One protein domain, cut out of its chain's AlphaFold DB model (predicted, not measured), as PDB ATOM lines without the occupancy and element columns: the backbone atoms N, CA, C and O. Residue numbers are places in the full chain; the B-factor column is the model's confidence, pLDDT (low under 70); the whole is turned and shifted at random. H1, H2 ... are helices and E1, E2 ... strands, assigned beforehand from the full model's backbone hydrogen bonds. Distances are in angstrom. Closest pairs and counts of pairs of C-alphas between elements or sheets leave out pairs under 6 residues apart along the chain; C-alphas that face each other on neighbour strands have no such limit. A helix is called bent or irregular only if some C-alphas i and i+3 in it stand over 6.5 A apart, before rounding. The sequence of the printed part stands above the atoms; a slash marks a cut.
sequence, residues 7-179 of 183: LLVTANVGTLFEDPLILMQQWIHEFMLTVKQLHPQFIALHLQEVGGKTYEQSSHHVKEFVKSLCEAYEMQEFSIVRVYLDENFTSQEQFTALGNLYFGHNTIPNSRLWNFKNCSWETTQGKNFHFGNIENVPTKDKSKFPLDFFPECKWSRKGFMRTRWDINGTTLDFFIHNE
ATOM      1  N   LEU A   7      16.028  54.671  33.334       97.31
ATOM      2  CA  LEU A   7      16.626  53.385  32.982       97.31
ATOM      3  C   LEU A   7      15.651  52.263  33.339       97.31
ATOM      4  O   LEU A   7      15.333  52.051  34.509       97.31
ATOM      5  N   LEU A   8      15.176  51.546  32.323       97.38
ATOM      6  CA  LEU A   8      14.286  50.400  32.477       97.38
ATOM      7  C   LEU A   8      15.065  49.132  32.149       97.38
ATOM      8  O   LEU A   8      15.573  48.988  31.038       97.38
ATOM      9  N   VAL A   9      15.159  48.218  33.108       97.81
ATOM     10  CA  VAL A   9      15.866  46.946  32.948       97.81
ATOM     11  C   VAL A   9      14.923  45.827  33.338       97.81
ATOM     12  O   VAL A   9      14.355  45.853  34.424       97.81
ATOM     13  N   THR A  10      14.781  44.831  32.470       96.06
ATOM     14  CA  THR A  10      14.123  43.566  32.798       96.06
ATOM     15  C   THR A  10      15.123  42.434  32.632       96.06
ATOM     16  O   THR A  10      15.860  42.404  31.646       96.06
ATOM     17  N   ALA A  11      15.171  41.513  33.587       94.44
ATOM     18  CA  ALA A  11      16.086  40.384  33.551       94.44
ATOM     19  C   ALA A  11      15.435  39.128  34.135       94.44
ATOM     20  O   ALA A  11      14.832  39.164  35.208       94.44
ATOM     21  N   ASN A  12      15.628  37.998  33.458       93.19
ATOM     22  CA  ASN A  12      15.482  36.698  34.094       93.19
ATOM     23  C   ASN A  12      16.752  36.430  34.904       93.19
ATOM     24  O   ASN A  12      17.847  36.393  34.345       93.19
ATOM     25  N   VAL A  13      16.596  36.293  36.217       92.56
ATOM     26  CA  VAL A  13      17.708  36.191  37.167       92.56
ATOM     27  C   VAL A  13      17.798  34.830  37.844       92.56
ATOM     28  O   VAL A  13      18.593  34.664  38.764       92.56
ATOM     29  N   GLY A  14      17.026  33.840  37.388       88.88
ATOM     30  CA  GLY A  14      16.993  32.522  38.021       88.88
ATOM     31  C   GLY A  14      18.374  31.875  38.129       88.88
ATOM     32  O   GLY A  14      18.736  31.375  39.192       88.88
ATOM     33  N   THR A  15      19.180  31.971  37.070       89.19
ATOM     34  CA  THR A  15      20.542  31.416  37.025       89.19
ATOM     35  C   THR A  15      21.556  32.215  37.841       89.19
ATOM     36  O   THR A  15      22.558  31.644  38.268       89.19
ATOM     37  N   LEU A  16      21.311  33.504  38.120       90.50
ATOM     38  CA  LEU A  16      22.236  34.318  38.923       90.50
ATOM     39  C   LEU A  16      22.401  33.751  40.332       90.50
ATOM     40  O   LEU A  16      23.487  33.812  40.900       90.50
ATOM     41  N   PHE A  17      21.328  33.189  40.889       87.69
ATOM     42  CA  PHE A  17      21.334  32.653  42.247       87.69
ATOM     43  C   PHE A  17      21.829  31.203  42.331       87.69
ATOM     44  O   PHE A  17      22.022  30.701  43.436       87.69
ATOM     45  N   GLU A  18      22.046  30.542  41.189       83.62
ATOM     46  CA  GLU A  18      22.658  29.209  41.106       83.62
ATOM     47  C   GLU A  18      24.198  29.292  41.070       83.62
ATOM     48  O   GLU A  18      24.868  28.380  41.551       83.62
ATOM     49  N   ASP A  19      24.763  30.404  40.574       86.31
ATOM     50  CA  ASP A  19      26.204  30.707  40.605       86.31
ATOM     51  C   ASP A  19      26.464  32.150  41.099       86.31
ATOM     52  O   ASP A  19      26.751  33.066  40.314       86.31
ATOM     53  N   PRO A  20      26.359  32.386  42.422       85.00
ATOM     54  CA  PRO A  20      26.501  33.719  42.998       85.00
ATOM     55  C   PRO A  20      27.939  34.255  42.954       85.00
ATOM     56  O   PRO A  20      28.149  35.465  43.034       85.00
ATOM     57  N   LEU A  21      28.948  33.385  42.847       86.38
ATOM     58  CA  LEU A  21      30.348  33.811  42.860       86.38
ATOM     59  C   LEU A  21      30.778  34.395  41.516       86.38
ATOM     60  O   LEU A  21      31.604  35.303  41.498       86.38
ATOM     61  N   ILE A  22      30.219  33.898  40.410       91.19
ATOM     62  CA  ILE A  22      30.601  34.336  39.067       91.19
ATOM     63  C   ILE A  22      29.474  35.146  38.429       91.19
ATOM     64  O   ILE A  22      29.653  36.336  38.165       91.19
ATOM     65  N   LEU A  23      28.306  34.536  38.203       93.56
ATOM     66  CA  LEU A  23      27.240  35.150  37.407       93.56
ATOM     67  C   LEU A  23      26.640  36.371  38.100       93.56
ATOM     68  O   LEU A  23      26.487  37.421  37.476       93.56
ATOM     69  N   MET A  24      26.334  36.268  39.395       93.81
ATOM     70  CA  MET A  24      25.767  37.392  40.147       93.81
ATOM     71  C   MET A  24      26.745  38.572  40.235       93.81
ATOM     72  O   MET A  24      26.336  39.715  40.033       93.81
ATOM     73  N   GLN A  25      28.034  38.313  40.486       93.88
ATOM     74  CA  GLN A  25      29.050  39.370  40.553       93.88
ATOM     75  C   GLN A  25      29.234  40.076  39.207       93.88
ATOM     76  O   GLN A  25      29.259  41.305  39.164       93.88
ATOM     77  N   GLN A  26      29.315  39.315  38.110       96.00
ATOM     78  CA  GLN A  26      29.407  39.875  36.760       96.00
ATOM     79  C   GLN A  26      28.168  40.697  36.409       96.00
ATOM     80  O   GLN A  26      28.293  41.810  35.907       96.00
ATOM     81  N   TRP A  27      26.973  40.193  36.727       97.38
ATOM     82  CA  TRP A  27      25.731  40.915  36.463       97.38
ATOM     83  C   TRP A  27      25.679  42.247  37.216       97.38
ATOM     84  O   TRP A  27      25.373  43.277  36.617       97.38
ATOM     85  N   ILE A  28      26.021  42.252  38.513       97.38
ATOM     86  CA  ILE A  28      26.078  43.485  39.312       97.38
ATOM     87  C   ILE A  28      27.107  44.450  38.719       97.38
ATOM     88  O   ILE A  28      26.812  45.635  38.590       97.38
ATOM     89  N   HIS A  29      28.287  43.959  38.335       97.25
ATOM     90  CA  HIS A  29      29.330  44.785  37.733       97.25
ATOM     91  C   HIS A  29      28.842  45.491  36.461       97.25
ATOM     92  O   HIS A  29      28.898  46.718  36.386       97.25
ATOM     93  N   GLU A  30      28.294  44.743  35.502       98.00
ATOM     94  CA  GLU A  30      27.783  45.299  34.241       98.00
ATOM     95  C   GLU A  30      26.596  46.245  34.462       98.00
ATOM     96  O   GLU A  30      26.484  47.295  33.818       98.00
ATOM     97  N   PHE A  31      25.724  45.924  35.421       98.31
ATOM     98  CA  PHE A  31      24.627  46.805  35.798       98.31
ATOM     99  C   PHE A  31      25.146  48.140  36.355       98.31
ATOM    100  O   PHE A  31      24.683  49.197  35.926       98.31
ATOM    101  N   MET A  32      26.150  48.124  37.238       98.31
ATOM    102  CA  MET A  32      26.747  49.352  37.777       98.31
ATOM    103  C   MET A  32      27.494  50.156  36.713       98.31
ATOM    104  O   MET A  32      27.354  51.379  36.675       98.31
ATOM    105  N   LEU A  33      28.222  49.501  35.802       98.12
ATOM    106  CA  LEU A  33      28.829  50.176  34.649       98.12
ATOM    107  C   LEU A  33      27.772  50.897  33.806       98.12
ATOM    108  O   LEU A  33      27.968  52.052  33.422       98.12
ATOM    109  N   THR A  34      26.625  50.254  33.587       97.94
ATOM    110  CA  THR A  34      25.499  50.840  32.853       97.94
ATOM    111  C   THR A  34      24.914  52.050  33.587       97.94
ATOM    112  O   THR A  34      24.721  53.102  32.976       97.94
ATOM    113  N   VAL A  35      24.679  51.950  34.901       97.88
ATOM    114  CA  VAL A  35      24.199  53.077  35.726       97.88
ATOM    115  C   VAL A  35      25.182  54.246  35.668       97.88
ATOM    116  O   VAL A  35      24.773  55.384  35.431       97.88
ATOM    117  N   LYS A  36      26.480  53.966  35.810       96.81
ATOM    118  CA  LYS A  36      27.545  54.966  35.736       96.81
ATOM    119  C   LYS A  36      27.615  55.649  34.374       96.81
ATOM    120  O   LYS A  36      27.867  56.842  34.325       96.81
ATOM    121  N   GLN A  37      27.418  54.917  33.280       96.81
ATOM    122  CA  GLN A  37      27.481  55.481  31.931       96.81
ATOM    123  C   GLN A  37      26.246  56.324  31.594       96.81
ATOM    124  O   GLN A  37      26.363  57.347  30.920       96.81
ATOM    125  N   LEU A  38      25.061  55.883  32.021       96.56
ATOM    126  CA  LEU A  38      23.796  56.508  31.634       96.56
ATOM    127  C   LEU A  38      23.347  57.622  32.583       96.56
ATOM    128  O   LEU A  38      22.507  58.426  32.184       96.56
ATOM    129  N   HIS A  39      23.869  57.667  33.813       95.88
ATOM    130  CA  HIS A  39      23.465  58.613  34.860       95.88
ATOM    131  C   HIS A  39      21.930  58.777  34.963       95.88
ATOM    132  O   HIS A  39      21.402  59.885  34.803       95.88
ATOM    133  N   PRO A  40      21.170  57.679  35.152       96.88
ATOM    134  CA  PRO A  40      19.718  57.762  35.217       96.88
ATOM    135  C   PRO A  40      19.273  58.499  36.482       96.88
ATOM    136  O   PRO A  40      19.851  58.336  37.554       96.88
ATOM    137  N   GLN A  41      18.191  59.268  36.377       96.31
ATOM    138  CA  GLN A  41      17.539  59.847  37.552       96.31
ATOM    139  C   GLN A  41      16.601  58.840  38.214       96.31
ATOM    140  O   GLN A  41      16.427  58.865  39.430       96.31
ATOM    141  N   PHE A  42      15.990  57.951  37.431       97.38
ATOM    142  CA  PHE A  42      15.117  56.908  37.946       97.38
ATOM    143  C   PHE A  42      15.429  55.575  37.279       97.38
ATOM    144  O   PHE A  42      15.543  55.496  36.057       97.38
ATOM    145  N   ILE A  43      15.537  54.522  38.081       98.31
ATOM    146  CA  ILE A  43      15.778  53.158  37.624       98.31
ATOM    147  C   ILE A  43      14.573  52.305  38.010       98.31
ATOM    148  O   ILE A  43      14.184  52.284  39.179       98.31
ATOM    149  N   ALA A  44      14.018  51.576  37.045       98.31
ATOM    150  CA  ALA A  44      13.096  50.473  37.282       98.31
ATOM    151  C   ALA A  44      13.772  49.169  36.844       98.31
ATOM    152  O   ALA A  44      13.986  48.944  35.654       98.31
ATOM    153  N   LEU A  45      14.119  48.331  37.817       98.56
ATOM    154  CA  LEU A  45      14.717  47.019  37.620       98.56
ATOM    155  C   LEU A  45      13.686  45.933  37.941       98.56
ATOM    156  O   LEU A  45      13.217  45.792  39.070       98.56
ATOM    157  N   HIS A  46      13.336  45.171  36.919       98.12
ATOM    158  CA  HIS A  46      12.322  44.130  36.904       98.12
ATOM    159  C   HIS A  46      12.992  42.766  36.780       98.12
ATOM    160  O   HIS A  46      13.810  42.536  35.893       98.12
ATOM    161  N   LEU A  47      12.670  41.868  37.701       96.06
ATOM    162  CA  LEU A  47      13.328  40.585  37.886       96.06
ATOM    163  C   LEU A  47      12.307  39.458  37.754       96.06
ATOM    164  O   LEU A  47      11.282  39.445  38.437       96.06
ATOM    165  N   GLN A  48      12.606  38.496  36.893       94.12
ATOM    166  CA  GLN A  48      11.852  37.254  36.739       94.12
ATOM    167  C   GLN A  48      12.655  36.103  37.339       94.12
ATOM    168  O   GLN A  48      13.885  36.139  37.334       94.12
ATOM    169  N   GLU A  49      11.961  35.065  37.808       91.12
ATOM    170  CA  GLU A  49      12.588  33.867  38.383       91.12
ATOM    171  C   GLU A  49      13.465  34.177  39.615       91.12
ATOM    172  O   GLU A  49      14.480  33.527  39.855       91.12
ATOM    173  N   VAL A  50      13.076  35.173  40.421       90.25
ATOM    174  CA  VAL A  50      13.783  35.533  41.660       90.25
ATOM    175  C   VAL A  50      13.870  34.315  42.574       90.25
ATOM    176  O   VAL A  50      12.838  33.750  42.910       90.25
ATOM    177  N   GLY A  51      15.080  33.928  42.985       83.31
ATOM    178  CA  GLY A  51      15.329  32.731  43.797       83.31
ATOM    179  C   GLY A  51      15.631  31.451  43.004       83.31
ATOM    180  O   GLY A  51      15.961  30.435  43.614       83.31
ATOM    181  N   GLY A  52      15.589  31.479  41.668       81.00
ATOM    182  CA  GLY A  52      15.999  30.346  40.831       81.00
ATOM    183  C   GLY A  52      15.185  29.071  41.080       81.00
ATOM    184  O   GLY A  52      14.015  29.131  41.455       81.00
ATOM    185  N   LYS A  53      15.794  27.901  40.850       75.81
ATOM    186  CA  LYS A  53      15.130  26.597  41.048       75.81
ATOM    187  C   LYS A  53      15.162  26.107  42.504       75.81
ATOM    188  O   LYS A  53      14.298  25.324  42.895       75.81
ATOM    189  N   THR A  54      16.122  26.562  43.313       74.88
ATOM    190  CA  THR A  54      16.386  26.094  44.690       74.88
ATOM    191  C   THR A  54      16.139  27.183  45.745       74.88
ATOM    192  O   THR A  54      17.037  27.599  46.475       74.88
ATOM    193  N   TYR A  55      14.881  27.615  45.862       70.44
ATOM    194  CA  TYR A  55      14.434  28.762  46.672       70.44
ATOM    195  C   TYR A  55      14.915  28.813  48.131       70.44
ATOM    196  O   TYR A  55      15.331  29.868  48.610       70.44
ATOM    197  N   GLU A  56      14.866  27.694  48.859       71.19
ATOM    198  CA  GLU A  56      15.293  27.661  50.267       71.19
ATOM    199  C   GLU A  56      16.786  27.966  50.434       71.19
ATOM    200  O   GLU A  56      17.187  28.590  51.415       71.19
ATOM    201  N   GLN A  57      17.605  27.560  49.462       74.31
ATOM    202  CA  GLN A  57      19.055  27.746  49.487       74.31
ATOM    203  C   GLN A  57      19.447  29.120  48.931       74.31
ATOM    204  O   GLN A  57      20.392  29.741  49.411       74.31
ATOM    205  N   SER A  58      18.692  29.626  47.954       79.69
ATOM    206  CA  SER A  58      18.991  30.872  47.250       79.69
ATOM    207  C   SER A  58      18.493  32.140  47.946       79.69
ATOM    208  O   SER A  58      18.983  33.222  47.621       79.69
ATOM    209  N   SER A  59      17.574  32.059  48.923       79.81
ATOM    210  CA  SER A  59      17.020  33.257  49.592       79.81
ATOM    211  C   SER A  59      18.104  34.143  50.227       79.81
ATOM    212  O   SER A  59      17.991  35.372  50.234       79.81
ATOM    213  N   HIS A  60      19.198  33.545  50.715       86.62
ATOM    214  CA  HIS A  60      20.350  34.308  51.196       86.62
ATOM    215  C   HIS A  60      20.995  35.127  50.068       86.62
ATOM    216  O   HIS A  60      21.179  36.334  50.219       86.62
ATOM    217  N   HIS A  61      21.249  34.503  48.917       89.94
ATOM    218  CA  HIS A  61      21.855  35.156  47.756       89.94
ATOM    219  C   HIS A  61      20.969  36.251  47.162       89.94
ATOM    220  O   HIS A  61      21.481  37.279  46.733       89.94
ATOM    221  N   VAL A  62      19.641  36.098  47.197       91.06
ATOM    222  CA  VAL A  62      18.712  37.163  46.783       91.06
ATOM    223  C   VAL A  62      18.874  38.403  47.670       91.06
ATOM    224  O   VAL A  62      18.955  39.527  47.168       91.06
ATOM    225  N   LYS A  63      18.969  38.227  48.993       91.44
ATOM    226  CA  LYS A  63      19.192  39.344  49.923       91.44
ATOM    227  C   LYS A  63      20.571  39.970  49.747       91.44
ATOM    228  O   LYS A  63      20.675  41.196  49.778       91.44
ATOM    229  N   GLU A  64      21.606  39.158  49.539       93.56
ATOM    230  CA  GLU A  64      22.952  39.641  49.212       93.56
ATOM    231  C   GLU A  64      22.955  40.453  47.920       93.56
ATOM    232  O   GLU A  64      23.486  41.556  47.912       93.56
ATOM    233  N   PHE A  65      22.289  39.977  46.869       95.31
ATOM    234  CA  PHE A  65      22.142  40.689  45.604       95.31
ATOM    235  C   PHE A  65      21.526  42.078  45.800       95.31
ATOM    236  O   PHE A  65      22.120  43.081  45.404       95.31
ATOM    237  N   VAL A  66      20.372  42.170  46.477       96.19
ATOM    238  CA  VAL A  66      19.722  43.466  46.760       96.19
ATOM    239  C   VAL A  66      20.631  44.372  47.585       96.19
ATOM    240  O   VAL A  66      20.718  45.572  47.308       96.19
ATOM    241  N   LYS A  67      21.311  43.813  48.590       96.25
ATOM    242  CA  LYS A  67      22.252  44.550  49.432       96.25
ATOM    243  C   LYS A  67      23.409  45.107  48.599       96.25
ATOM    244  O   LYS A  67      23.657  46.306  48.667       96.25
ATOM    245  N   SER A  68      24.045  44.284  47.768       96.75
ATOM    246  CA  SER A  68      25.137  44.692  46.881       96.75
ATOM    247  C   SER A  68      24.715  45.785  45.903       96.75
ATOM    248  O   SER A  68      25.471  46.731  45.705       96.75
ATOM    249  N   LEU A  69      23.499  45.716  45.348       97.12
ATOM    250  CA  LEU A  69      22.963  46.807  44.532       97.12
ATOM    251  C   LEU A  69      22.814  48.100  45.346       97.12
ATOM    252  O   LEU A  69      23.216  49.163  44.894       97.12
ATOM    253  N   CYS A  70      22.253  48.026  46.554       96.50
ATOM    254  CA  CYS A  70      21.992  49.211  47.379       96.50
ATOM    255  C   CYS A  70      23.253  49.853  47.980       96.50
ATOM    256  O   CYS A  70      23.213  51.036  48.322       96.50
ATOM    257  N   GLU A  71      24.321  49.078  48.174       96.06
ATOM    258  CA  GLU A  71      25.590  49.516  48.775       96.06
ATOM    259  C   GLU A  71      26.649  49.916  47.735       96.06
ATOM    260  O   GLU A  71      27.690  50.460  48.107       96.06
ATOM    261  N   ALA A  72      26.391  49.682  46.443       97.31
ATOM    262  CA  ALA A  72      27.291  50.079  45.367       97.31
ATOM    263  C   ALA A  72      27.544  51.595  45.363       97.31
ATOM    264  O   ALA A  72      26.657  52.403  45.651       97.31
ATOM    265  N   TYR A  73      28.771  51.983  45.006       96.50
ATOM    266  CA  TYR A  73      29.200  53.382  44.995       96.50
ATOM    267  C   TYR A  73      28.337  54.233  44.053       96.50
ATOM    268  O   TYR A  73      27.895  55.319  44.419       96.50
ATOM    269  N   GLU A  74      28.014  53.692  42.881       96.81
ATOM    270  CA  GLU A  74      27.165  54.298  41.853       96.81
ATOM    271  C   GLU A  74      25.734  54.579  42.342       96.81
ATOM    272  O   GLU A  74      25.029  55.398  41.757       96.81
ATOM    273  N   MET A  75      25.303  53.915  43.418       97.44
ATOM    274  CA  MET A  75      23.933  53.965  43.920       97.44
ATOM    275  C   MET A  75      23.771  54.898  45.132       97.44
ATOM    276  O   MET A  75      22.656  55.074  45.629       97.44
ATOM    277  N   GLN A  76      24.850  55.532  45.610       95.81
ATOM    278  CA  GLN A  76      24.850  56.352  46.832       95.81
ATOM    279  C   GLN A  76      23.903  57.560  46.769       95.81
ATOM    280  O   GLN A  76      23.319  57.938  47.786       95.81
ATOM    281  N   GLU A  77      23.717  58.146  45.586       96.31
ATOM    282  CA  GLU A  77      22.861  59.322  45.387       96.31
ATOM    283  C   GLU A  77      21.374  58.971  45.199       96.31
ATOM    284  O   GLU A  77      20.514  59.857  45.184       96.31
ATOM    285  N   PHE A  78      21.036  57.680  45.127       97.38
ATOM    286  CA  PHE A  78      19.656  57.206  45.065       97.38
ATOM    287  C   PHE A  78      19.056  57.118  46.474       97.38
ATOM    288  O   PHE A  78      19.199  56.130  47.202       97.38
ATOM    289  N   SER A  79      18.371  58.187  46.877       95.38
ATOM    290  CA  SER A  79      17.746  58.308  48.200       95.38
ATOM    291  C   SER A  79      16.388  57.607  48.296       95.38
ATOM    292  O   SER A  79      15.971  57.221  49.392       95.38
ATOM    293  N   ILE A  80      15.708  57.421  47.164       97.31
ATOM    294  CA  ILE A  80      14.415  56.746  47.065       97.31
ATOM    295  C   ILE A  80      14.664  55.302  46.643       97.31
ATOM    296  O   ILE A  80      15.138  55.063  45.537       97.31
ATOM    297  N   VAL A  81      14.316  54.338  47.497       98.12
ATOM    298  CA  VAL A  81      14.437  52.908  47.167       98.12
ATOM    299  C   VAL A  81      13.131  52.188  47.477       98.12
ATOM    300  O   VAL A  81      12.580  52.327  48.573       98.12
ATOM    301  N   ARG A  82      12.605  51.423  46.520       98.25
ATOM    302  CA  ARG A  82      11.447  50.539  46.724       98.25
ATOM    303  C   ARG A  82      11.781  49.156  46.197       98.25
ATOM    304  O   ARG A  82      12.066  49.017  45.015       98.25
ATOM    305  N   VAL A  83      11.731  48.157  47.067       98.25
ATOM    306  CA  VAL A  83      11.994  46.761  46.711       98.25
ATOM    307  C   VAL A  83      10.776  45.916  47.053       98.25
ATOM    308  O   VAL A  83      10.296  45.950  48.186       98.25
ATOM    309  N   TYR A  84      10.307  45.146  46.077       98.06
ATOM    310  CA  TYR A  84       9.247  44.157  46.213       98.06
ATOM    311  C   TYR A  84       9.761  42.840  45.656       98.06
ATOM    312  O   TYR A  84       9.939  42.733  44.449       98.06
ATOM    313  N   LEU A  85       9.997  41.854  46.512       95.81
ATOM    314  CA  LEU A  85      10.414  40.521  46.097       95.81
ATOM    315  C   LEU A  85       9.393  39.500  46.582       95.81
ATOM    316  O   LEU A  85       9.169  39.354  47.783       95.81
ATOM    317  N   ASP A  86       8.754  38.817  45.635       93.56
ATOM    318  CA  ASP A  86       7.858  37.709  45.932       93.56
ATOM    319  C   ASP A  86       8.687  36.443  46.151       93.56
ATOM    320  O   ASP A  86       9.039  35.757  45.194       93.56
ATOM    321  N   GLU A  87       9.026  36.162  47.410       88.62
ATOM    322  CA  GLU A  87       9.830  34.997  47.819       88.62
ATOM    323  C   GLU A  87       8.988  33.954  48.574       88.62
ATOM    324  O   GLU A  87       9.522  32.991  49.123       88.62
ATOM    325  N   ASN A  88       7.662  34.127  48.641       86.94
ATOM    326  CA  ASN A  88       6.788  33.232  49.397       86.94
ATOM    327  C   ASN A  88       6.452  31.939  48.633       86.94
ATOM    328  O   ASN A  88       5.295  31.685  48.299       86.94
ATOM    329  N   PHE A  89       7.461  31.097  48.396       82.69
ATOM    330  CA  PHE A  89       7.317  29.828  47.671       82.69
ATOM    331  C   PHE A  89       6.350  28.835  48.343       82.69
ATOM    332  O   PHE A  89       5.856  27.919  47.688       82.69
ATOM    333  N   THR A  90       6.042  29.021  49.632       85.06
ATOM    334  CA  THR A  90       5.072  28.184  50.360       85.06
ATOM    335  C   THR A  90       3.620  28.451  49.946       85.06
ATOM    336  O   THR A  90       2.785  27.555  50.051       85.06
ATOM    337  N   SER A  91       3.305  29.643  49.418       85.00
ATOM    338  CA  SER A  91       1.969  29.981  48.907       85.00
ATOM    339  C   SER A  91       1.877  29.695  47.410       85.00
ATOM    340  O   SER A  91       1.962  30.593  46.568       85.00
ATOM    341  N   GLN A  92       1.691  28.423  47.060       81.88
ATOM    342  CA  GLN A  92       1.624  27.988  45.661       81.88
ATOM    343  C   GLN A  92       0.547  28.723  44.855       81.88
ATOM    344  O   GLN A  92       0.731  28.911  43.659       81.88
ATOM    345  N   GLU A  93      -0.547  29.176  45.466       84.62
ATOM    346  CA  GLU A  93      -1.640  29.880  44.779       84.62
ATOM    347  C   GLU A  93      -1.310  31.330  44.403       84.62
ATOM    348  O   GLU A  93      -1.926  31.877  43.493       84.62
ATOM    349  N   GLN A  94      -0.331  31.954  45.059       89.50
ATOM    350  CA  GLN A  94      -0.040  33.387  44.894       89.50
ATOM    351  C   GLN A  94       1.387  33.663  44.422       89.50
ATOM    352  O   GLN A  94       1.666  34.750  43.915       89.50
ATOM    353  N   PHE A  95       2.286  32.695  44.576       91.00
ATOM    354  CA  PHE A  95       3.697  32.837  44.255       91.00
ATOM    355  C   PHE A  95       3.957  33.003  42.748       91.00
ATOM    356  O   PHE A  95       3.480  32.215  41.925       91.00
ATOM    357  N   THR A  96       4.747  34.022  42.399       92.50
ATOM    358  CA  THR A  96       5.091  34.408  41.015       92.50
ATOM    359  C   THR A  96       6.596  34.472  40.731       92.50
ATOM    360  O   THR A  96       6.992  34.537  39.565       92.50
ATOM    361  N   ALA A  97       7.440  34.449  41.772       92.44
ATOM    362  CA  ALA A  97       8.890  34.661  41.673       92.44
ATOM    363  C   ALA A  97       9.279  35.969  40.944       92.44
ATOM    364  O   ALA A  97      10.310  36.039  40.274       92.44
ATOM    365  N   LEU A  98       8.430  36.997  41.034       95.69
ATOM    366  CA  LEU A  98       8.662  38.318  40.454       95.69
ATOM    367  C   LEU A  98       9.327  39.251  41.470       95.69
ATOM    368  O   LEU A  98       9.010  39.223  42.663       95.69
ATOM    369  N   GLY A  99      10.202  40.123  40.977       96.75
ATOM    370  CA  GLY A  99      10.862  41.149  41.768       96.75
ATOM    371  C   GLY A  99      10.870  42.508  41.084       96.75
ATOM    372  O   GLY A  99      11.250  42.611  39.925       96.75
ATOM    373  N   ASN A 100      10.509  43.561  41.814       98.06
ATOM    374  CA  ASN A 100      10.583  44.938  41.336       98.06
ATOM    375  C   ASN A 100      11.454  45.770  42.276       98.06
ATOM    376  O   ASN A 100      11.156  45.890  43.466       98.06
ATOM    377  N   LEU A 101      12.512  46.364  41.735       98.56
ATOM    378  CA  LEU A 101      13.407  47.280  42.428       98.56
ATOM    379  C   LEU A 101      13.346  48.637  41.731       98.56
ATOM    380  O   LEU A 101      13.533  48.736  40.521       98.56
ATOM    381  N   TYR A 102      13.111  49.689  42.502       98.50
ATOM    382  CA  TYR A 102      13.079  51.057  42.009       98.50
ATOM    383  C   TYR A 102      14.069  51.911  42.778       98.50
ATOM    384  O   TYR A 102      14.085  51.871  44.012       98.50
ATOM    385  N   PHE A 103      14.838  52.712  42.048       98.31
ATOM    386  CA  PHE A 103      15.809  53.644  42.604       98.31
ATOM    387  C   PHE A 103      15.554  55.035  42.028       98.31
ATOM    388  O   PHE A 103      15.611  55.222  40.816       98.31
ATOM    389  N   GLY A 104      15.275  56.014  42.886       97.44
ATOM    390  CA  GLY A 104      15.140  57.420  42.513       97.44
ATOM    391  C   GLY A 104      16.298  58.249  43.060       97.44
ATOM    392  O   GLY A 104      16.588  58.206  44.259       97.44
ATOM    393  N   HIS A 105      16.952  58.994  42.174       96.69
ATOM    394  CA  HIS A 105      18.040  59.909  42.491       96.69
ATOM    395  C   HIS A 105      17.539  61.059  43.370       96.69
ATOM    396  O   HIS A 105      16.411  61.535  43.211       96.69
ATOM    397  N   ASN A 106      18.395  61.564  44.257       94.00
ATOM    398  CA  ASN A 106      18.089  62.681  45.159       94.00
ATOM    399  C   ASN A 106      17.733  64.004  44.441       94.00
ATOM    400  O   ASN A 106      17.260  64.940  45.082       94.00
ATOM    401  N   THR A 107      17.939  64.076  43.123       93.19
ATOM    402  CA  THR A 107      17.646  65.240  42.280       93.19
ATOM    403  C   THR A 107      16.209  65.248  41.781       93.19
ATOM    404  O   THR A 107      15.788  66.263  41.241       93.19
ATOM    405  N   ILE A 108      15.444  64.161  41.952       92.25
ATOM    406  CA  ILE A 108      14.020  64.132  41.606       92.25
ATOM    407  C   ILE A 108      13.257  64.981  42.636       92.25
ATOM    408  O   ILE A 108      13.109  64.546  43.782       92.25
ATOM    409  N   PRO A 109      12.734  66.168  42.264       84.94
ATOM    410  CA  PRO A 109      12.084  67.062  43.216       84.94
ATOM    411  C   PRO A 109      10.762  66.495  43.731       84.94
ATOM    412  O   PRO A 109      10.417  66.693  44.892       84.94
ATOM    413  N   ASN A 110      10.016  65.787  42.876       87.19
ATOM    414  CA  ASN A 110       8.716  65.234  43.218       87.19
ATOM    415  C   ASN A 110       8.584  63.820  42.661       87.19
ATOM    416  O   ASN A 110       8.541  63.624  41.446       87.19
ATOM    417  N   SER A 111       8.449  62.836  43.546       94.62
ATOM    418  CA  SER A 111       7.913  61.537  43.156       94.62
ATOM    419  C   SER A 111       6.886  61.029  44.156       94.62
ATOM    420  O   SER A 111       6.939  61.322  45.354       94.62
ATOM    421  N   ARG A 112       5.900  60.309  43.628       97.38
ATOM    422  CA  ARG A 112       4.806  59.711  44.383       97.38
ATOM    423  C   ARG A 112       4.568  58.296  43.893       97.38
ATOM    424  O   ARG A 112       4.812  57.980  42.732       97.38
ATOM    425  N   LEU A 113       4.072  57.454  44.782       98.19
ATOM    426  CA  LEU A 113       3.750  56.066  44.499       98.19
ATOM    427  C   LEU A 113       2.286  55.825  44.838       98.19
ATOM    428  O   LEU A 113       1.795  56.267  45.874       98.19
ATOM    429  N   TRP A 114       1.567  55.180  43.932       98.62
ATOM    430  CA  TRP A 114       0.146  54.930  44.098       98.62
ATOM    431  C   TRP A 114      -0.088  53.810  45.107       98.62
ATOM    432  O   TRP A 114       0.447  52.708  44.972       98.62
ATOM    433  N   ASN A 115      -0.945  54.075  46.082       98.38
ATOM    434  CA  ASN A 115      -1.522  53.065  46.946       98.38
ATOM    435  C   ASN A 115      -2.805  52.532  46.291       98.38
ATOM    436  O   ASN A 115      -3.809  53.240  46.195       98.38
ATOM    437  N   PHE A 116      -2.779  51.272  45.859       97.75
ATOM    438  CA  PHE A 116      -3.903  50.599  45.201       97.75
ATOM    439  C   PHE A 116      -5.051  50.258  46.155       97.75
ATOM    440  O   PHE A 116      -6.186  50.129  45.709       97.75
ATOM    441  N   LYS A 117      -4.781  50.135  47.459       96.19
ATOM    442  CA  LYS A 117      -5.805  49.847  48.472       96.19
ATOM    443  C   LYS A 117      -6.636  51.084  48.810       96.19
ATOM    444  O   LYS A 117      -7.853  50.996  48.924       96.19
ATOM    445  N   ASN A 118      -5.973  52.225  48.972       96.75
ATOM    446  CA  ASN A 118      -6.597  53.481  49.385       96.75
ATOM    447  C   ASN A 118      -6.916  54.402  48.197       96.75
ATOM    448  O   ASN A 118      -7.539  55.443  48.392       96.75
ATOM    449  N   CYS A 119      -6.489  54.038  46.984       97.62
ATOM    450  CA  CYS A 119      -6.625  54.843  45.770       97.62
ATOM    451  C   CYS A 119      -6.065  56.266  45.938       97.62
ATOM    452  O   CYS A 119      -6.722  57.255  45.606       97.62
ATOM    453  N   SER A 120      -4.848  56.371  46.476       98.12
ATOM    454  CA  SER A 120      -4.214  57.649  46.808       98.12
ATOM    455  C   SER A 120      -2.718  57.655  46.509       98.12
ATOM    456  O   SER A 120      -2.064  56.616  46.527       98.12
ATOM    457  N   TRP A 121      -2.153  58.841  46.289       98.25
ATOM    458  CA  TRP A 121      -0.710  59.026  46.136       98.25
ATOM    459  C   TRP A 121      -0.001  59.114  47.491       98.25
ATOM    460  O   TRP A 121      -0.406  59.896  48.348       98.25
ATOM    461  N   GLU A 122       1.090  58.369  47.648       96.94
ATOM    462  CA  GLU A 122       1.986  58.409  48.807       96.94
ATOM    463  C   GLU A 122       3.348  58.994  48.428       96.94
ATOM    464  O   GLU A 122       3.794  58.881  47.284       96.94
ATOM    465  N   THR A 123       4.033  59.615  49.387       93.44
ATOM    466  CA  THR A 123       5.394  60.119  49.183       93.44
ATOM    467  C   THR A 123       6.407  58.972  49.163       93.44
ATOM    468  O   THR A 123       6.277  57.954  49.844       93.44
ATOM    469  N   THR A 124       7.448  59.125  48.351       94.69
ATOM    470  CA  THR A 124       8.410  58.055  48.037       94.69
ATOM    471  C   THR A 124       9.744  58.193  48.763       94.69
ATOM    472  O   THR A 124      10.627  57.361  48.571       94.69
ATOM    473  N   GLN A 125       9.901  59.194  49.631       90.38
ATOM    474  CA  GLN A 125      11.161  59.430  50.334       90.38
ATOM    475  C   GLN A 125      11.603  58.203  51.150       90.38
ATOM    476  O   GLN A 125      10.779  57.414  51.629       90.38
ATOM    477  N   GLY A 126      12.919  58.037  51.273       94.88
ATOM    478  CA  GLY A 126      13.541  56.935  52.001       94.88
ATOM    479  C   GLY A 126      13.509  55.590  51.273       94.88
ATOM    480  O   GLY A 126      13.174  55.484  50.089       94.88
ATOM    481  N   LYS A 127      13.869  54.535  52.009       96.56
ATOM    482  CA  LYS A 127      14.057  53.175  51.495       96.56
ATOM    483  C   LYS A 127      13.044  52.226  52.136       96.56
ATOM    484  O   LYS A 127      12.976  52.164  53.358       96.56
ATOM    485  N   ASN A 128      12.287  51.483  51.329       97.44
ATOM    486  CA  ASN A 128      11.378  50.435  51.803       97.44
ATOM    487  C   ASN A 128      11.680  49.117  51.097       97.44
ATOM    488  O   ASN A 128      11.806  49.079  49.870       97.44
ATOM    489  N   PHE A 129      11.754  48.047  51.883       97.31
ATOM    490  CA  PHE A 129      12.088  46.716  51.406       97.31
ATOM    491  C   PHE A 129      11.020  45.716  51.843       97.31
ATOM    492  O   PHE A 129      10.751  45.569  53.035       97.31
ATOM    493  N   HIS A 130      10.428  45.022  50.876       96.62
ATOM    494  CA  HIS A 130       9.440  43.977  51.098       96.62
ATOM    495  C   HIS A 130       9.967  42.657  50.530       96.62
ATOM    496  O   HIS A 130      10.103  42.514  49.316       96.62
ATOM    497  N   PHE A 131      10.252  41.717  51.431       92.44
ATOM    498  CA  PHE A 131      10.755  40.369  51.156       92.44
ATOM    499  C   PHE A 131       9.729  39.329  51.628       92.44
ATOM    500  O   PHE A 131       8.962  39.597  52.558       92.44
ATOM    501  N   GLY A 132       9.739  38.127  51.053       90.50
ATOM    502  CA  GLY A 132       8.825  37.051  51.456       90.50
ATOM    503  C   GLY A 132       7.387  37.251  50.966       90.50
ATOM    504  O   GLY A 132       7.143  37.370  49.767       90.50
ATOM    505  N   ASN A 133       6.415  37.230  51.888       91.62
ATOM    506  CA  ASN A 133       5.005  37.431  51.548       91.62
ATOM    507  C   ASN A 133       4.703  38.918  51.376       91.62
ATOM    508  O   ASN A 133       4.635  39.675  52.346       91.62
ATOM    509  N   ILE A 134       4.453  39.307  50.131       95.62
ATOM    510  CA  ILE A 134       4.172  40.689  49.784       95.62
ATOM    511  C   ILE A 134       2.693  40.961  49.497       95.62
ATOM    512  O   ILE A 134       2.387  42.107  49.209       95.62
ATOM    513  N   GLU A 135       1.757  40.007  49.595       94.31
ATOM    514  CA  GLU A 135       0.347  40.180  49.167       94.31
ATOM    515  C   GLU A 135      -0.290  41.481  49.674       94.31
ATOM    516  O   GLU A 135      -0.808  42.276  48.894       94.31
ATOM    517  N   ASN A 136      -0.137  41.764  50.968       94.25
ATOM    518  CA  ASN A 136      -0.792  42.893  51.629       94.25
ATOM    519  C   ASN A 136      -0.080  44.245  51.452       94.25
ATOM    520  O   ASN A 136      -0.527  45.243  52.016       94.25
ATOM    521  N   VAL A 137       1.025  44.301  50.700       97.38
ATOM    522  CA  VAL A 137       1.736  45.559  50.434       97.38
ATOM    523  C   VAL A 137       0.932  46.390  49.428       97.38
ATOM    524  O   VAL A 137       0.814  45.961  48.279       97.38
ATOM    525  N   PRO A 138       0.400  47.567  49.812       97.31
ATOM    526  CA  PRO A 138      -0.642  48.250  49.045       97.31
ATOM    527  C   PRO A 138      -0.108  49.106  47.887       97.31
ATOM    528  O   PRO A 138      -0.880  49.562  47.049       97.31
ATOM    529  N   THR A 139       1.202  49.344  47.834       97.88
ATOM    530  CA  THR A 139       1.867  50.187  46.823       97.88
ATOM    531  C   THR A 139       2.299  49.427  45.566       97.88
ATOM    532  O   THR A 139       3.011  49.949  44.709       97.88
ATOM    533  N   LYS A 140       1.837  48.185  45.439       97.62
ATOM    534  CA  LYS A 140       1.932  47.365  44.236       97.62
ATOM    535  C   LYS A 140       0.591  46.662  44.027       97.62
ATOM    536  O   LYS A 140      -0.155  46.435  44.980       97.62
ATOM    537  N   ASP A 141       0.370  46.217  42.810       97.56
ATOM    538  CA  ASP A 141      -0.710  45.324  42.426       97.56
ATOM    539  C   ASP A 141      -0.086  44.045  41.862       97.56
ATOM    540  O   ASP A 141       0.776  44.117  40.987       97.56
ATOM    541  N   LYS A 142      -0.436  42.884  42.412       96.44
ATOM    542  CA  LYS A 142       0.149  41.593  42.032       96.44
ATOM    543  C   LYS A 142      -0.969  40.579  41.907       96.44
ATOM    544  O   LYS A 142      -1.849  40.521  42.762       96.44
ATOM    545  N   SER A 143      -0.924  39.748  40.876       94.25
ATOM    546  CA  SER A 143      -1.811  38.592  40.784       94.25
ATOM    547  C   SER A 143      -1.146  37.460  40.027       94.25
ATOM    548  O   SER A 143      -0.433  37.669  39.043       94.25
ATOM    549  N   LYS A 144      -1.422  36.242  40.482       92.31
ATOM    550  CA  LYS A 144      -1.094  35.023  39.758       92.31
ATOM    551  C   LYS A 144      -2.201  34.721  38.748       92.31
ATOM    552  O   LYS A 144      -3.379  34.913  39.045       92.31
ATOM    553  N   PHE A 145      -1.837  34.253  37.559       90.62
ATOM    554  CA  PHE A 145      -2.828  33.830  36.576       90.62
ATOM    555  C   PHE A 145      -3.466  32.488  36.984       90.62
ATOM    556  O   PHE A 145      -2.751  31.611  37.481       90.62
ATOM    557  N   PRO A 146      -4.784  32.305  36.764       86.06
ATOM    558  CA  PRO A 146      -5.466  31.038  37.023       86.06
ATOM    559  C   PRO A 146      -4.795  29.853  36.317       86.06
ATOM    560  O   PRO A 146      -4.392  29.962  35.158       86.06
ATOM    561  N   LEU A 147      -4.706  28.707  37.004       79.81
ATOM    562  CA  LEU A 147      -4.115  27.485  36.441       79.81
ATOM    563  C   LEU A 147      -4.898  26.949  35.240       79.81
ATOM    564  O   LEU A 147      -4.286  26.390  34.338       79.81
ATOM    565  N   ASP A 148      -6.209  27.184  35.178       81.44
ATOM    566  CA  ASP A 148      -7.064  26.722  34.075       81.44
ATOM    567  C   ASP A 148      -6.695  27.350  32.718       81.44
ATOM    568  O   ASP A 148      -7.059  26.822  31.670       81.44
ATOM    569  N   PHE A 149      -5.926  28.447  32.708       79.44
ATOM    570  CA  PHE A 149      -5.339  29.001  31.480       79.44
ATOM    571  C   PHE A 149      -4.151  28.175  30.962       79.44
ATOM    572  O   PHE A 149      -3.723  28.355  29.823       79.44
ATOM    573  N   PHE A 150      -3.611  27.276  31.787       79.06
ATOM    574  CA  PHE A 150      -2.432  26.454  31.519       79.06
ATOM    575  C   PHE A 150      -2.695  24.988  31.909       79.06
ATOM    576  O   PHE A 150      -2.025  24.463  32.801       79.06
ATOM    577  N   PRO A 151      -3.647  24.302  31.247       73.88
ATOM    578  CA  PRO A 151      -4.088  22.955  31.629       73.88
ATOM    579  C   PRO A 151      -2.975  21.894  31.582       73.88
ATOM    580  O   PRO A 151      -3.084  20.853  32.225       73.88
ATOM    581  N   GLU A 152      -1.884  22.157  30.858       76.12
ATOM    582  CA  GLU A 152      -0.719  21.268  30.773       76.12
ATOM    583  C   GLU A 152       0.269  21.428  31.948       76.12
ATOM    584  O   GLU A 152       1.160  20.599  32.135       76.12
ATOM    585  N   CYS A 153       0.113  22.458  32.789       69.75
ATOM    586  CA  CYS A 153       1.024  22.758  33.893       69.75
ATOM    587  C   CYS A 153       0.388  22.445  35.255       69.75
ATOM    588  O   CYS A 153      -0.486  23.166  35.727       69.75
ATOM    589  N   LYS A 154       0.906  21.427  35.959       66.00
ATOM    590  CA  LYS A 154       0.493  21.122  37.348       66.00
ATOM    591  C   LYS A 154       0.847  22.235  38.338       66.00
ATOM    592  O   LYS A 154       0.186  22.385  39.357       66.00
ATOM    593  N   TRP A 155       1.889  23.003  38.027       68.88
ATOM    594  CA  TRP A 155       2.357  24.146  38.799       68.88
ATOM    595  C   TRP A 155       2.759  25.257  37.836       68.88
ATOM    596  O   TRP A 155       3.357  24.999  36.794       68.88
ATOM    597  N   SER A 156       2.441  26.496  38.186       79.44
ATOM    598  CA  SER A 156       2.755  27.677  37.384       79.44
ATOM    599  C   SER A 156       3.231  28.793  38.300       79.44
ATOM    600  O   SER A 156       2.773  28.883  39.436       79.44
ATOM    601  N   ARG A 157       4.131  29.643  37.811       84.75
ATOM    602  CA  ARG A 157       4.539  30.910  38.449       84.75
ATOM    603  C   ARG A 157       4.064  32.113  37.629       84.75
ATOM    604  O   ARG A 157       4.478  33.244  37.862       84.75
ATOM    605  N   LYS A 158       3.196  31.859  36.646       89.19
ATOM    606  CA  LYS A 158       2.733  32.870  35.708       89.19
ATOM    607  C   LYS A 158       1.815  33.856  36.408       89.19
ATOM    608  O   LYS A 158       0.889  33.469  37.118       89.19
ATOM    609  N   GLY A 159       2.070  35.129  36.191       93.50
ATOM    610  CA  GLY A 159       1.374  36.216  36.854       93.50
ATOM    611  C   GLY A 159       2.013  37.540  36.498       93.50
ATOM    612  O   GLY A 159       2.900  37.602  35.643       93.50
ATOM    613  N   PHE A 160       1.577  38.594  37.172       95.75
ATOM    614  CA  PHE A 160       2.117  39.928  36.981       95.75
ATOM    615  C   PHE A 160       2.332  40.658  38.299       95.75
ATOM    616  O   PHE A 160       1.707  40.348  39.316       95.75
ATOM    617  N   MET A 161       3.181  41.680  38.239       97.62
ATOM    618  CA  MET A 161       3.323  42.694  39.271       97.62
ATOM    619  C   MET A 161       3.381  44.077  38.621       97.62
ATOM    620  O   MET A 161       4.094  44.300  37.645       97.62
ATOM    621  N   ARG A 162       2.635  45.023  39.188       97.88
ATOM    622  CA  ARG A 162       2.547  46.407  38.738       97.88
ATOM    623  C   ARG A 162       2.788  47.370  39.890       97.88
ATOM    624  O   ARG A 162       2.281  47.177  40.989       97.88
ATOM    625  N   THR A 163       3.471  48.469  39.606       98.44
ATOM    626  CA  THR A 163       3.462  49.668  40.457       98.44
ATOM    627  C   THR A 163       3.118  50.881  39.617       98.44
ATOM    628  O   THR A 163       3.506  50.934  38.450       98.44
ATOM    629  N   ARG A 164       2.473  51.876  40.219       98.62
ATOM    630  CA  ARG A 164       2.155  53.138  39.556       98.62
ATOM    631  C   ARG A 164       2.895  54.282  40.226       98.62
ATOM    632  O   ARG A 164       2.667  54.552  41.401       98.62
ATOM    633  N   TRP A 165       3.743  54.954  39.469       98.06
ATOM    634  CA  TRP A 165       4.539  56.083  39.926       98.06
ATOM    635  C   TRP A 165       4.058  57.371  39.282       98.06
ATOM    636  O   TRP A 165       3.560  57.369  38.164       98.06
ATOM    637  N   ASP A 166       4.246  58.473  39.985       96.75
ATOM    638  CA  ASP A 166       4.262  59.808  39.413       96.75
ATOM    639  C   ASP A 166       5.654  60.384  39.654       96.75
ATOM    640  O   ASP A 166       6.093  60.478  40.800       96.75
ATOM    641  N   ILE A 167       6.366  60.707  38.578       94.81
ATOM    642  CA  ILE A 167       7.735  61.221  38.602       94.81
ATOM    643  C   ILE A 167       7.711  62.563  37.881       94.81
ATOM    644  O   ILE A 167       7.457  62.628  36.679       94.81
ATOM    645  N   ASN A 168       7.941  63.645  38.624       91.75
ATOM    646  CA  ASN A 168       7.924  65.016  38.108       91.75
ATOM    647  C   ASN A 168       6.646  65.380  37.325       91.75
ATOM    648  O   ASN A 168       6.698  66.108  36.336       91.75
ATOM    649  N   GLY A 169       5.489  64.882  37.776       91.88
ATOM    650  CA  GLY A 169       4.187  65.125  37.153       91.88
ATOM    651  C   GLY A 169       3.834  64.145  36.031       91.88
ATOM    652  O   GLY A 169       2.739  64.235  35.476       91.88
ATOM    653  N   THR A 170       4.729  63.210  35.692       93.19
ATOM    654  CA  THR A 170       4.473  62.151  34.710       93.19
ATOM    655  C   THR A 170       4.061  60.869  35.419       93.19
ATOM    656  O   THR A 170       4.859  60.254  36.126       93.19
ATOM    657  N   THR A 171       2.819  60.436  35.197       96.19
ATOM    658  CA  THR A 171       2.314  59.159  35.719       96.19
ATOM    659  C   THR A 171       2.737  57.995  34.821       96.19
ATOM    660  O   THR A 171       2.447  58.000  33.628       96.19
ATOM    661  N   LEU A 172       3.385  56.989  35.406       95.62
ATOM    662  CA  LEU A 172       3.900  55.796  34.741       95.62
ATOM    663  C   LEU A 172       3.442  54.535  35.477       95.62
ATOM    664  O   LEU A 172       3.595  54.419  36.694       95.62
ATOM    665  N   ASP A 173       2.931  53.566  34.723       97.38
ATOM    666  CA  ASP A 173       2.709  52.206  35.208       97.38
ATOM    667  C   ASP A 173       3.891  51.329  34.792       97.38
ATOM    668  O   ASP A 173       4.126  51.109  33.606       97.38
ATOM    669  N   PHE A 174       4.619  50.801  35.773       97.69
ATOM    670  CA  PHE A 174       5.644  49.790  35.537       97.69
ATOM    671  C   PHE A 174       5.035  48.417  35.760       97.69
ATOM    672  O   PHE A 174       4.556  48.132  36.859       97.69
ATOM    673  N   PHE A 175       5.072  47.582  34.729       95.00
ATOM    674  CA  PHE A 175       4.455  46.265  34.705       95.00
ATOM    675  C   PHE A 175       5.492  45.213  34.314       95.00
ATOM    676  O   PHE A 175       6.167  45.371  33.300       95.00
ATOM    677  N   ILE A 176       5.583  44.146  35.103       94.88
ATOM    678  CA  ILE A 176       6.326  42.930  34.772       94.88
ATOM    679  C   ILE A 176       5.363  41.747  34.799       94.88
ATOM    680  O   ILE A 176       4.468  41.681  35.648       94.88
ATOM    681  N   HIS A 177       5.574  40.784  33.913       91.38
ATOM    682  CA  HIS A 177       4.919  39.486  33.975       91.38
ATOM    683  C   HIS A 177       5.926  38.344  33.881       91.38
ATOM    684  O   HIS A 177       7.028  38.485  33.345       91.38
ATOM    685  N   ASN A 178       5.529  37.199  34.429       82.25
ATOM    686  CA  ASN A 178       6.222  35.932  34.250       82.25
ATOM    687  C   ASN A 178       5.372  35.054  33.323       82.25
ATOM    688  O   ASN A 178       4.208  34.783  33.624       82.25
ATOM    689  N   GLU A 179       5.932  34.616  32.195       71.69
ATOM    690  CA  GLU A 179       5.267  33.671  31.287       71.69
ATOM    691  C   GLU A 179       5.588  32.208  31.598       71.69
ATOM    692  O   GLU A 179       4.946  31.332  31.018       71.69
TER     693      GLU A 179
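AT A GLANCE: This is residues 7 to 179 of the 183 residues of the protein "Type I inositol 1,4,5-trisphosphate 5-phosphatase" of Bactrocera latifrons (UniProt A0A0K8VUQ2). Two sheets lie face to face as a sandwich with their strands nearly in line, and the helices H2 and H3 lie side by side beyond the first sheet, away from the second. The first sheet has the order E1 E2 E4 E3 E7 and is mixed; the second, E5 E6 E8 E9 E10, is branched, antiparallel and twisted. The printed part has 173 residues with three named helices and ten named strands, in the order E1 H1 H2 E2 H3 E3 E4 E5 E6 E7 E8 E9 E10. The class is mixed, helices and strands; the whole is compact, with a radius of gyration of the C-alphas of 16.0 A, and flat, spanning 48 by 42 by 21 A.

IN THESE COORDINATES: The first sheet holds E1, residues 7 to 12, from C-alpha 7 at (16.626, 53.385, 32.982); E2, 42 to 48, 20.0 A; E4, 99 to 105, 20.1 A; E3, 78 to 85, 19.1 A; and E7, 127 to 130. The second holds E5, 111 to 115; E6, 120 to 123; E8, 141 to 144; E9, 159 to 167, 25.9 A; and E10, 170 to 178, 26.3 A, ending at C-alpha 178 at (6.222, 35.932, 34.250). H1 is residues 14 to 17, H2 is 20 to 38, 25.6 A, and H3 is 55 to 71, 23.7 A. H3 is irregular, but only just: C-alphas 57 and 60 are 6.9 A apart.

HOW THE PARTS SIT: E1 and E2 are parallel, with N 9 and O 44 2.9 A apart; with H1 and H2 between them they form a strand-helix-strand unit with a right-handed crossover. E2 and E4 are antiparallel, N 45 and O 101 at 2.8 A. The hairpin E3 and E4 has N 82 and O 102 at 2.9 A. E2, H3 and E3 form a split unit, with E4 between the strands, and a right-handed crossover. E3 and E7 are parallel, N 83 and O 128 at 3.0 A. In the sandwich the facing parts are 10.1 A centre to centre. E8 E9 E10 form a meander, each strand the antiparallel neighbour of the one before: N 141 and O 162 are 2.8 A apart, N 165 and O 172 2.8 A. E5 and E8 lie on one side of E9, E10 on the other; N 112 and O 166 are 2.8 A apart. In the hairpin E5 and E6, N 113 and O 122 are 2.9 A apart. H2, with residues 31 to 38, and H3, with residues 62 to 70, only graze the first sheet. H2 touches H3 with residues 20 to 28 alone, at a shallow tilt of 31 degrees, the same way; the closest C-alphas, Pro 20 and His 61, are 6.8 A apart. H1 touches H2, C-alphas of Leu 16 and Met 24 at 4.8 A. O i to N i+4 pairs are within hydrogen-bond range in 13 of 15 for H2 and 11 of 13 for H3; H1 is too short for one.

THE WHOLE: The C-alphas farthest apart, of Pro 109 and Glu 152, are 49.2 A apart. The printed part has no cut. The links E3 to E4 and E8 to E9 are long. Residues 153 to 155 are under 70 in pLDDT; the mean of the printed part is 92.2.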